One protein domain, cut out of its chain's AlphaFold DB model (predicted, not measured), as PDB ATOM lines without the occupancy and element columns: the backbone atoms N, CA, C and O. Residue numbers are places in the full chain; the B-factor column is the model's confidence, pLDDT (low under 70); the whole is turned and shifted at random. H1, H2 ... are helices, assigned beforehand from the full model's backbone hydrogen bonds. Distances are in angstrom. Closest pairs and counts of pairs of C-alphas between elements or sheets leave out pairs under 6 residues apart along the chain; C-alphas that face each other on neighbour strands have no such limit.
ATOM      1  N   ILE A 100     -35.981 -29.510  45.208       88.56
ATOM      2  CA  ILE A 100     -34.919 -28.528  44.955       88.56
ATOM      3  C   ILE A 100     -34.886 -28.045  43.507       88.56
ATOM      4  O   ILE A 100     -34.061 -27.189  43.200       88.56
ATOM      5  N   LYS A 101     -35.795 -28.517  42.642       86.25
ATOM      6  CA  LYS A 101     -35.791 -28.223  41.202       86.25
ATOM      7  C   LYS A 101     -35.662 -26.732  40.884       86.25
ATOM      8  O   LYS A 101     -34.754 -26.339  40.170       86.25
ATOM      9  N   ASN A 102     -36.463 -25.879  41.526       83.50
ATOM     10  CA  ASN A 102     -36.460 -24.436  41.257       83.50
ATOM     11  C   ASN A 102     -35.129 -23.779  41.658       83.50
ATOM     12  O   ASN A 102     -34.643 -22.868  40.989       83.50
ATOM     13  N   ILE A 103     -34.524 -24.251  42.755       85.56
ATOM     14  CA  ILE A 103     -33.225 -23.764  43.237       85.56
ATOM     15  C   ILE A 103     -32.127 -24.213  42.280       85.56
ATOM     16  O   ILE A 103     -31.254 -23.417  41.942       85.56
ATOM     17  N   LEU A 104     -32.188 -25.468  41.839       84.44
ATOM     18  CA  LEU A 104     -31.230 -26.026  40.905       84.44
ATOM     19  C   LEU A 104     -31.326 -25.330  39.545       84.44
ATOM     20  O   LEU A 104     -30.296 -24.937  39.022       84.44
ATOM     21  N   TYR A 105     -32.528 -25.059  39.030       80.94
ATOM     22  CA  TYR A 105     -32.732 -24.325  37.770       80.94
ATOM     23  C   TYR A 105     -32.199 -22.905  37.850       80.94
ATOM     24  O   TYR A 105     -31.480 -22.461  36.962       80.94
ATOM     25  N   SER A 106     -32.463 -22.218  38.962       80.88
ATOM     26  CA  SER A 106     -31.911 -20.882  39.202       80.88
ATOM     27  C   SER A 106     -30.382 -20.893  39.307       80.88
ATOM     28  O   SER A 106     -29.730 -19.918  38.937       80.88
ATOM     29  N   PHE A 107     -29.798 -21.960  39.858       83.50
ATOM     30  CA  PHE A 107     -28.348 -22.112  39.967       83.50
ATOM     31  C   PHE A 107     -27.721 -22.415  38.606       83.50
ATOM     32  O   PHE A 107     -26.799 -21.710  38.209       83.50
ATOM     33  N   PHE A 108     -28.279 -23.391  37.891       79.06
ATOM     34  CA  PHE A 108     -27.953 -23.714  36.514       79.06
ATOM     35  C   PHE A 108     -27.939 -22.439  35.683       79.06
ATOM     36  O   PHE A 108     -26.872 -22.030  35.246       79.06
ATOM     37  N   TYR A 109     -29.066 -21.734  35.567       76.44
ATOM     38  CA  TYR A 109     -29.201 -20.523  34.750       76.44
ATOM     39  C   TYR A 109     -28.064 -19.509  34.920       76.44
ATOM     40  O   TYR A 109     -27.564 -18.962  33.942       76.44
ATOM     41  N   LYS A 110     -27.597 -19.291  36.156       79.94
ATOM     42  CA  LYS A 110     -26.482 -18.370  36.429       79.94
ATOM     43  C   LYS A 110     -25.177 -18.787  35.758       79.94
ATOM     44  O   LYS A 110     -24.414 -17.914  35.357       79.94
ATOM     45  N   ILE A 111     -24.910 -20.086  35.668       75.00
ATOM     46  CA  ILE A 111     -23.743 -20.626  34.962       75.00
ATOM     47  C   ILE A 111     -23.873 -20.321  33.464       75.00
ATOM     48  O   ILE A 111     -22.915 -19.875  32.838       75.00
ATOM     49  N   TYR A 112     -25.076 -20.461  32.914       76.00
ATOM     50  CA  TYR A 112     -25.341 -20.382  31.475       76.00
ATOM     51  C   TYR A 112     -25.517 -18.992  30.907       76.00
ATOM     52  O   TYR A 112     -25.180 -18.769  29.748       76.00
ATOM     53  N   LEU A 113     -25.933 -18.032  31.731       78.00
ATOM     54  CA  LEU A 113     -25.844 -16.622  31.370       78.00
ATOM     55  C   LEU A 113     -24.427 -16.248  30.910       78.00
ATOM     56  O   LEU A 113     -24.273 -15.311  30.138       78.00
ATOM     57  N   ASN A 114     -23.389 -16.973  31.340       80.56
ATOM     58  CA  ASN A 114     -22.040 -16.769  30.823       80.56
ATOM     59  C   ASN A 114     -21.856 -17.305  29.396       80.56
ATOM     60  O   ASN A 114     -21.143 -16.668  28.633       80.56
ATOM     61  N   ILE A 115     -22.476 -18.431  29.023       80.75
ATOM     62  CA  ILE A 115     -22.427 -18.978  27.652       80.75
ATOM     63  C   ILE A 115     -23.182 -18.051  26.698       80.75
ATOM     64  O   ILE A 115     -22.627 -17.634  25.687       80.75
ATOM     65  N   ILE A 116     -24.388 -17.626  27.081       81.69
ATOM     66  CA  ILE A 116     -25.186 -16.668  26.303       81.69
ATOM     67  C   ILE A 116     -24.414 -15.357  26.108       81.69
ATOM     68  O   ILE A 116     -24.253 -14.890  24.986       81.69
ATOM     69  N   LYS A 117     -23.821 -14.800  27.175       85.25
ATOM     70  CA  LYS A 117     -22.988 -13.585  27.078       85.25
ATOM     71  C   LYS A 117     -21.774 -13.734  26.162       85.25
ATOM     72  O   LYS A 117     -21.326 -12.732  25.611       85.25
ATOM     73  N   LYS A 118     -21.204 -14.935  26.039       87.12
ATOM     74  CA  LYS A 118     -20.109 -15.207  25.093       87.12
ATOM     75  C   LYS A 118     -20.606 -15.287  23.647       87.12
ATOM     76  O   LYS A 118     -19.792 -15.135  22.740       87.12
ATOM     77  N   GLY A 119     -21.893 -15.567  23.432       88.44
ATOM     78  CA  GLY A 119     -22.500 -15.726  22.110       88.44
ATOM     79  C   GLY A 119     -21.953 -16.914  21.313       88.44
ATOM     80  O   GLY A 119     -22.032 -16.911  20.092       88.44
ATOM     81  N   SER A 120     -21.322 -17.889  21.976       88.00
ATOM     82  CA  SER A 120     -20.735 -19.067  21.330       88.00
ATOM     83  C   SER A 120     -20.544 -20.220  22.315       88.00
ATOM     84  O   SER A 120     -20.213 -20.005  23.485       88.00
ATOM     85  N   ILE A 121     -20.720 -21.446  21.814       89.12
ATOM     86  CA  ILE A 121     -20.329 -22.696  22.476       89.12
ATOM     87  C   ILE A 121     -18.984 -23.119  21.889       89.12
ATOM     88  O   ILE A 121     -18.856 -23.304  20.680       89.12
ATOM     89  N   ASN A 122     -17.963 -23.245  22.734       85.62
ATOM     90  CA  ASN A 122     -16.581 -23.442  22.282       85.62
ATOM     91  C   ASN A 122     -16.108 -24.893  22.385       85.62
ATOM     92  O   ASN A 122     -15.072 -25.248  21.826       85.62
ATOM     93  N   ASN A 123     -16.812 -25.721  23.155       83.88
ATOM     94  CA  ASN A 123     -16.424 -27.099  23.413       83.88
ATOM     95  C   ASN A 123     -17.633 -27.971  23.768       83.88
ATOM     96  O   ASN A 123     -18.736 -27.487  24.024       83.88
ATOM     97  N   THR A 124     -17.392 -29.279  23.793       79.62
ATOM     98  CA  THR A 124     -18.399 -30.305  24.063       79.62
ATOM     99  C   THR A 124     -18.991 -30.202  25.475       79.62
ATOM    100  O   THR A 124     -20.158 -30.533  25.662       79.62
ATOM    101  N   ASP A 125     -18.234 -29.703  26.455       78.00
ATOM    102  CA  ASP A 125     -18.740 -29.523  27.821       78.00
ATOM    103  C   ASP A 125     -19.779 -28.401  27.867       78.00
ATOM    104  O   ASP A 125     -20.863 -28.607  28.403       78.00
ATOM    105  N   GLU A 126     -19.483 -27.241  27.258       82.56
ATOM    106  CA  GLU A 126     -20.416 -26.114  27.097       82.56
ATOM    107  C   GLU A 126     -21.668 -26.536  26.310       82.56
ATOM    108  O   GLU A 126     -22.773 -26.114  26.654       82.56
ATOM    109  N   PHE A 127     -21.510 -27.411  25.313       84.31
ATOM    110  CA  PHE A 127     -22.613 -27.979  24.541       84.31
ATOM    111  C   PHE A 127     -23.555 -28.834  25.398       84.31
ATOM    112  O   PHE A 127     -24.750 -28.549  25.473       84.31
ATOM    113  N   TRP A 128     -23.037 -29.853  26.092       77.75
ATOM    114  CA  TRP A 128     -23.872 -30.716  26.935       77.75
ATOM    115  C   TRP A 128     -24.468 -29.964  28.117       77.75
ATOM    116  O   TRP A 128     -25.589 -30.252  28.530       77.75
ATOM    117  N   MET A 129     -23.742 -28.968  28.627       78.94
ATOM    118  CA  MET A 129     -24.262 -27.973  29.551       78.94
ATOM    119  C   MET A 129     -25.510 -27.307  28.956       78.94
ATOM    120  O   MET A 129     -26.581 -27.340  29.566       78.94
ATOM    121  N   ALA A 130     -25.393 -26.675  27.792       82.44
ATOM    122  CA  ALA A 130     -26.493 -25.941  27.180       82.44
ATOM    123  C   ALA A 130     -27.710 -26.845  26.913       82.44
ATOM    124  O   ALA A 130     -28.829 -26.505  27.309       82.44
ATOM    125  N   GLN A 131     -27.471 -28.039  26.360       81.38
ATOM    126  CA  GLN A 131     -28.499 -29.055  26.138       81.38
ATOM    127  C   GLN A 131     -29.216 -29.434  27.438       81.38
ATOM    128  O   GLN A 131     -30.441 -29.517  27.473       81.38
ATOM    129  N   LEU A 132     -28.472 -29.584  28.538       79.44
ATOM    130  CA  LEU A 132     -29.045 -29.919  29.835       79.44
ATOM    131  C   LEU A 132     -30.033 -28.858  30.334       79.44
ATOM    132  O   LEU A 132     -31.040 -29.232  30.929       79.44
ATOM    133  N   ILE A 133     -29.799 -27.553  30.121       78.69
ATOM    134  CA  ILE A 133     -30.830 -26.565  30.491       78.69
ATOM    135  C   ILE A 133     -32.043 -26.701  29.607       78.69
ATOM    136  O   ILE A 133     -33.147 -26.612  30.125       78.69
ATOM    137  N   ILE A 134     -31.839 -26.827  28.295       81.06
ATOM    138  CA  ILE A 134     -32.939 -26.882  27.337       81.06
ATOM    139  C   ILE A 134     -33.859 -28.042  27.731       81.06
ATOM    140  O   ILE A 134     -35.065 -27.849  27.869       81.06
ATOM    141  N   ASP A 135     -33.275 -29.194  28.063       78.06
ATOM    142  CA  ASP A 135     -33.996 -30.375  28.537       78.06
ATOM    143  C   ASP A 135     -34.648 -30.173  29.918       78.06
ATOM    144  O   ASP A 135     -35.697 -30.749  30.212       78.06
ATOM    145  N   LEU A 136     -34.030 -29.365  30.785       72.50
ATOM    146  CA  LEU A 136     -34.547 -29.009  32.109       72.50
ATOM    147  C   LEU A 136     -35.506 -27.815  32.094       72.50
ATOM    148  O   LEU A 136     -36.053 -27.507  33.148       72.50
ATOM    149  N   TYR A 137     -35.697 -27.113  30.974       71.56
ATOM    150  CA  TYR A 137     -36.550 -25.931  30.897       71.56
ATOM    151  C   TYR A 137     -38.016 -26.374  30.870       71.56
ATOM    152  O   TYR A 137     -38.496 -26.873  29.849       71.56
ATOM    153  N   PRO A 138     -38.795 -26.177  31.952       63.44
ATOM    154  CA  PRO A 138     -40.223 -26.390  31.846       63.44
ATOM    155  C   PRO A 138     -40.802 -25.264  30.984       63.44
ATOM    156  O   PRO A 138     -40.512 -24.093  31.227       63.44
ATOM    157  N   GLN A 139     -41.699 -25.602  30.051       57.31
ATOM    158  CA  GLN A 139     -42.367 -24.653  29.137       57.31
ATOM    159  C   GLN A 139     -43.109 -23.485  29.837       57.31
ATOM    160  O   GLN A 139     -43.573 -22.572  29.169       57.31
ATOM    161  N   ASN A 140     -43.199 -23.488  31.175       51.41
ATOM    162  CA  ASN A 140     -43.806 -22.449  32.017       51.41
ATOM    163  C   ASN A 140     -42.872 -21.978  33.157       51.41
ATOM    164  O   ASN A 140     -43.331 -21.639  34.251       51.41
ATOM    165  N   SER A 141     -41.553 -22.019  32.953       60.88
ATOM    166  CA  SER A 141     -40.580 -21.565  33.950       60.88
ATOM    167  C   SER A 141     -40.689 -20.060  34.193       60.88
ATOM    168  O   SER A 141     -40.458 -19.264  33.291       60.88
ATOM    169  N   THR A 142     -40.930 -19.645  35.437       58.66
ATOM    170  CA  THR A 142     -40.746 -18.240  35.853       58.66
ATOM    171  C   THR A 142     -39.282 -17.899  36.146       58.66
ATOM    172  O   THR A 142     -38.979 -16.779  36.544       58.66
ATOM    173  N   TYR A 143     -38.379 -18.879  36.044       56.50
ATOM    174  CA  TYR A 143     -36.982 -18.768  36.473       56.50
ATOM    175  C   TYR A 143     -36.006 -18.577  35.314       56.50
ATOM    176  O   TYR A 143     -34.853 -18.225  35.545       56.50
ATOM    177  N   LEU A 144     -36.457 -18.850  34.093       64.19
ATOM    178  CA  LEU A 144     -35.648 -18.881  32.885       64.19
ATOM    179  C   LEU A 144     -36.344 -17.992  31.850       64.19
ATOM    180  O   LEU A 144     -37.506 -18.228  31.518       64.19
ATOM    181  N   ASN A 145     -35.658 -16.941  31.394       74.62
ATOM    182  CA  ASN A 145     -36.174 -16.058  30.351       74.62
ATOM    183  C   ASN A 145     -36.319 -16.855  29.048       74.62
ATOM    184  O   ASN A 145     -35.391 -17.544  28.641       74.62
ATOM    185  N   LYS A 146     -37.489 -16.766  28.408       79.06
ATOM    186  CA  LYS A 146     -37.766 -17.452  27.142       79.06
ATOM    187  C   LYS A 146     -36.766 -17.055  26.055       79.06
ATOM    188  O   LYS A 146     -36.296 -17.933  25.349       79.06
ATOM    189  N   ILE A 147     -36.412 -15.770  25.991       85.00
ATOM    190  CA  ILE A 147     -35.452 -15.235  25.014       85.00
ATOM    191  C   ILE A 147     -34.086 -15.896  25.209       85.00
ATOM    192  O   ILE A 147     -33.541 -16.460  24.276       85.00
ATOM    193  N   ASP A 148     -33.580 -15.923  26.441       83.94
ATOM    194  CA  ASP A 148     -32.297 -16.552  26.770       83.94
ATOM    195  C   ASP A 148     -32.260 -18.053  26.428       83.94
ATOM    196  O   ASP A 148     -31.214 -18.585  26.071       83.94
ATOM    197  N   ILE A 149     -33.390 -18.756  26.556       83.06
ATOM    198  CA  ILE A 149     -33.485 -20.174  26.180       83.06
ATOM    199  C   ILE A 149     -33.520 -20.340  24.662       83.06
ATOM    200  O   ILE A 149     -32.868 -21.247  24.157       83.06
ATOM    201  N   GLU A 150     -34.232 -19.473  23.942       87.12
ATOM    202  CA  GLU A 150     -34.228 -19.449  22.474       87.12
ATOM    203  C   GLU A 150     -32.816 -19.163  21.941       87.12
ATOM    204  O   GLU A 150     -32.315 -19.931  21.126       87.12
ATOM    205  N   GLU A 151     -32.124 -18.160  22.488       88.94
ATOM    206  CA  GLU A 151     -30.718 -17.872  22.168       88.94
ATOM    207  C   GLU A 151     -29.819 -19.082  22.453       88.94
ATOM    208  O   GLU A 151     -28.951 -19.430  21.655       88.94
ATOM    209  N   LEU A 152     -30.027 -19.774  23.575       87.44
ATOM    210  CA  LEU A 152     -29.246 -20.964  23.898       87.44
ATOM    211  C   LEU A 152     -29.513 -22.130  22.936       87.44
ATOM    212  O   LEU A 152     -28.574 -22.849  22.597       87.44
ATOM    213  N   MET A 153     -30.761 -22.321  22.496       88.62
ATOM    214  CA  MET A 153     -31.117 -23.321  21.485       88.62
ATOM    215  C   MET A 153     -30.420 -23.026  20.153       88.62
ATOM    216  O   MET A 153     -29.832 -23.933  19.573       88.62
ATOM    217  N   GLU A 154     -30.391 -21.763  19.722       91.19
ATOM    218  CA  GLU A 154     -29.667 -21.350  18.512       91.19
ATOM    219  C   GLU A 154     -28.163 -21.647  18.610       91.19
ATOM    220  O   GLU A 154     -27.568 -22.162  17.663       91.19
ATOM    221  N   LEU A 155     -27.542 -21.382  19.766       90.69
ATOM    222  CA  LEU A 155     -26.127 -21.691  19.992       90.69
ATOM    223  C   LEU A 155     -25.842 -23.203  19.966       90.69
ATOM    224  O   LEU A 155     -24.795 -23.624  19.471       90.69
ATOM    225  N   VAL A 156     -26.758 -24.017  20.499       89.88
ATOM    226  CA  VAL A 156     -26.678 -25.488  20.463       89.88
ATOM    227  C   VAL A 156     -26.801 -26.008  19.033       89.88
ATOM    228  O   VAL A 156     -26.004 -26.859  18.630       89.88
ATOM    229  N   ASP A 157     -27.740 -25.476  18.250       90.00
ATOM    230  CA  ASP A 157     -27.933 -25.842  16.844       90.00
ATOM    231  C   ASP A 157     -26.723 -25.446  15.981       90.00
ATOM    232  O   ASP A 157     -26.232 -26.253  15.184       90.00
ATOM    233  N   ASP A 158     -26.178 -24.239  16.181       90.38
ATOM    234  CA  ASP A 158     -24.967 -23.769  15.498       90.38
ATOM    235  C   ASP A 158     -23.759 -24.669  15.804       90.38
ATOM    236  O   ASP A 158     -23.023 -25.045  14.888       90.38
ATOM    237  N   PHE A 159     -23.573 -25.077  17.064       88.69
ATOM    238  CA  PHE A 159     -22.502 -26.006  17.436       88.69
ATOM    239  C   PHE A 159     -22.699 -27.395  16.816       88.69
ATOM    240  O   PHE A 159     -21.760 -27.940  16.237       88.69
ATOM    241  N   ASN A 160     -23.917 -27.946  16.875       85.50
ATOM    242  CA  ASN A 160     -24.249 -29.247  16.285       85.50
ATOM    243  C   ASN A 160     -23.994 -29.299  14.778       85.50
ATOM    244  O   ASN A 160     -23.566 -30.329  14.269       85.50
ATOM    245  N   SER A 161     -24.228 -28.198  14.059       86.56
ATOM    246  CA  SER A 161     -23.996 -28.131  12.611       86.56
ATOM    247  C   SER A 161     -22.521 -28.272  12.199       86.56
ATOM    248  O   SER A 161     -22.230 -28.482  11.021       86.56
ATOM    249  N   LYS A 162     -21.592 -28.138  13.158       81.88
ATOM    250  CA  LYS A 162     -20.134 -28.140  12.951       81.88
ATOM    251  C   LYS A 162     -19.456 -29.447  13.384       81.88
ATOM    252  O   LYS A 162     -18.246 -29.569  13.182       81.88
ATOM    253  N   LEU A 163     -20.199 -30.368  14.003       72.12
ATOM    254  CA  LEU A 163     -19.739 -31.700  14.422       72.12
ATOM    255  C   LEU A 163     -19.832 -32.709  13.271       72.12
ATOM    256  O   LEU A 163     -18.919 -33.561  13.191       72.12
TER     257      LEU A 163
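Overview. This is residues 100 to 163 of the 163 residues of an uncharacterized protein of Neisseria zalophi (UniProt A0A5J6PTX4). Three helices, H1, H2 and H3, pack together with their centres in a triangle, each touching the other two and each set at a steep tilt to them. H2 folds back from H1, and H3 folds back from H2, while H1 reaches H3 with residues 113 to 116 alone. The printed part has 64 residues, with three named helices in the order H1, H2, H3 and no named strand; its class is all helix. It is compact, with a radius of gyration of the C-alphas of 11.2 A, and elongated, spanning 34 by 19 by 18 A.

Along the chain. H1 is residues 101 to 118, 26.0 A long, from C-alpha 101 at (-35.791, -28.223, 41.202), with a kink of 32 degrees near residue 111. H2 is residues 124 to 136, 18.1 A long. H3 is residues 146 to 160, 21.0 A long, ending with C-alpha 160 at (-24.249, -29.247, 16.285).

Arrangement. H1 and H2 form a helical hairpin, opposite ways at a steep tilt of 44 degrees; their closest C-alphas, of Tyr 112 and Ala 130, are 7.1 A apart. H2 and H3 form another, opposite ways at a steep tilt of 40 degrees, closest at the C-alphas of Phe 127 and Val 156, 6.3 A apart. H1 touches H3 the same way at a steep tilt of 61 degrees, and residues 148 to 152 alone of H3 take part; the closest C-alphas, of Ile 116 and Leu 152, are 6.4 A apart. Every O i to N i+4 pair is within hydrogen-bond range in H2 and H3, and 10 of 14 are in H1.

Size, cuts and confidence. The two C-alphas farthest apart, of Ile 100 and Lys 162, are 35.3 A apart. The printed part has no cut and ends at Leu 163, the chain's last residue. The link from H1 to H2 is tight, and that from H2 to H3 is short. Mean pLDDT of the printed part is 80.2, with residues 138 to 144 under 70.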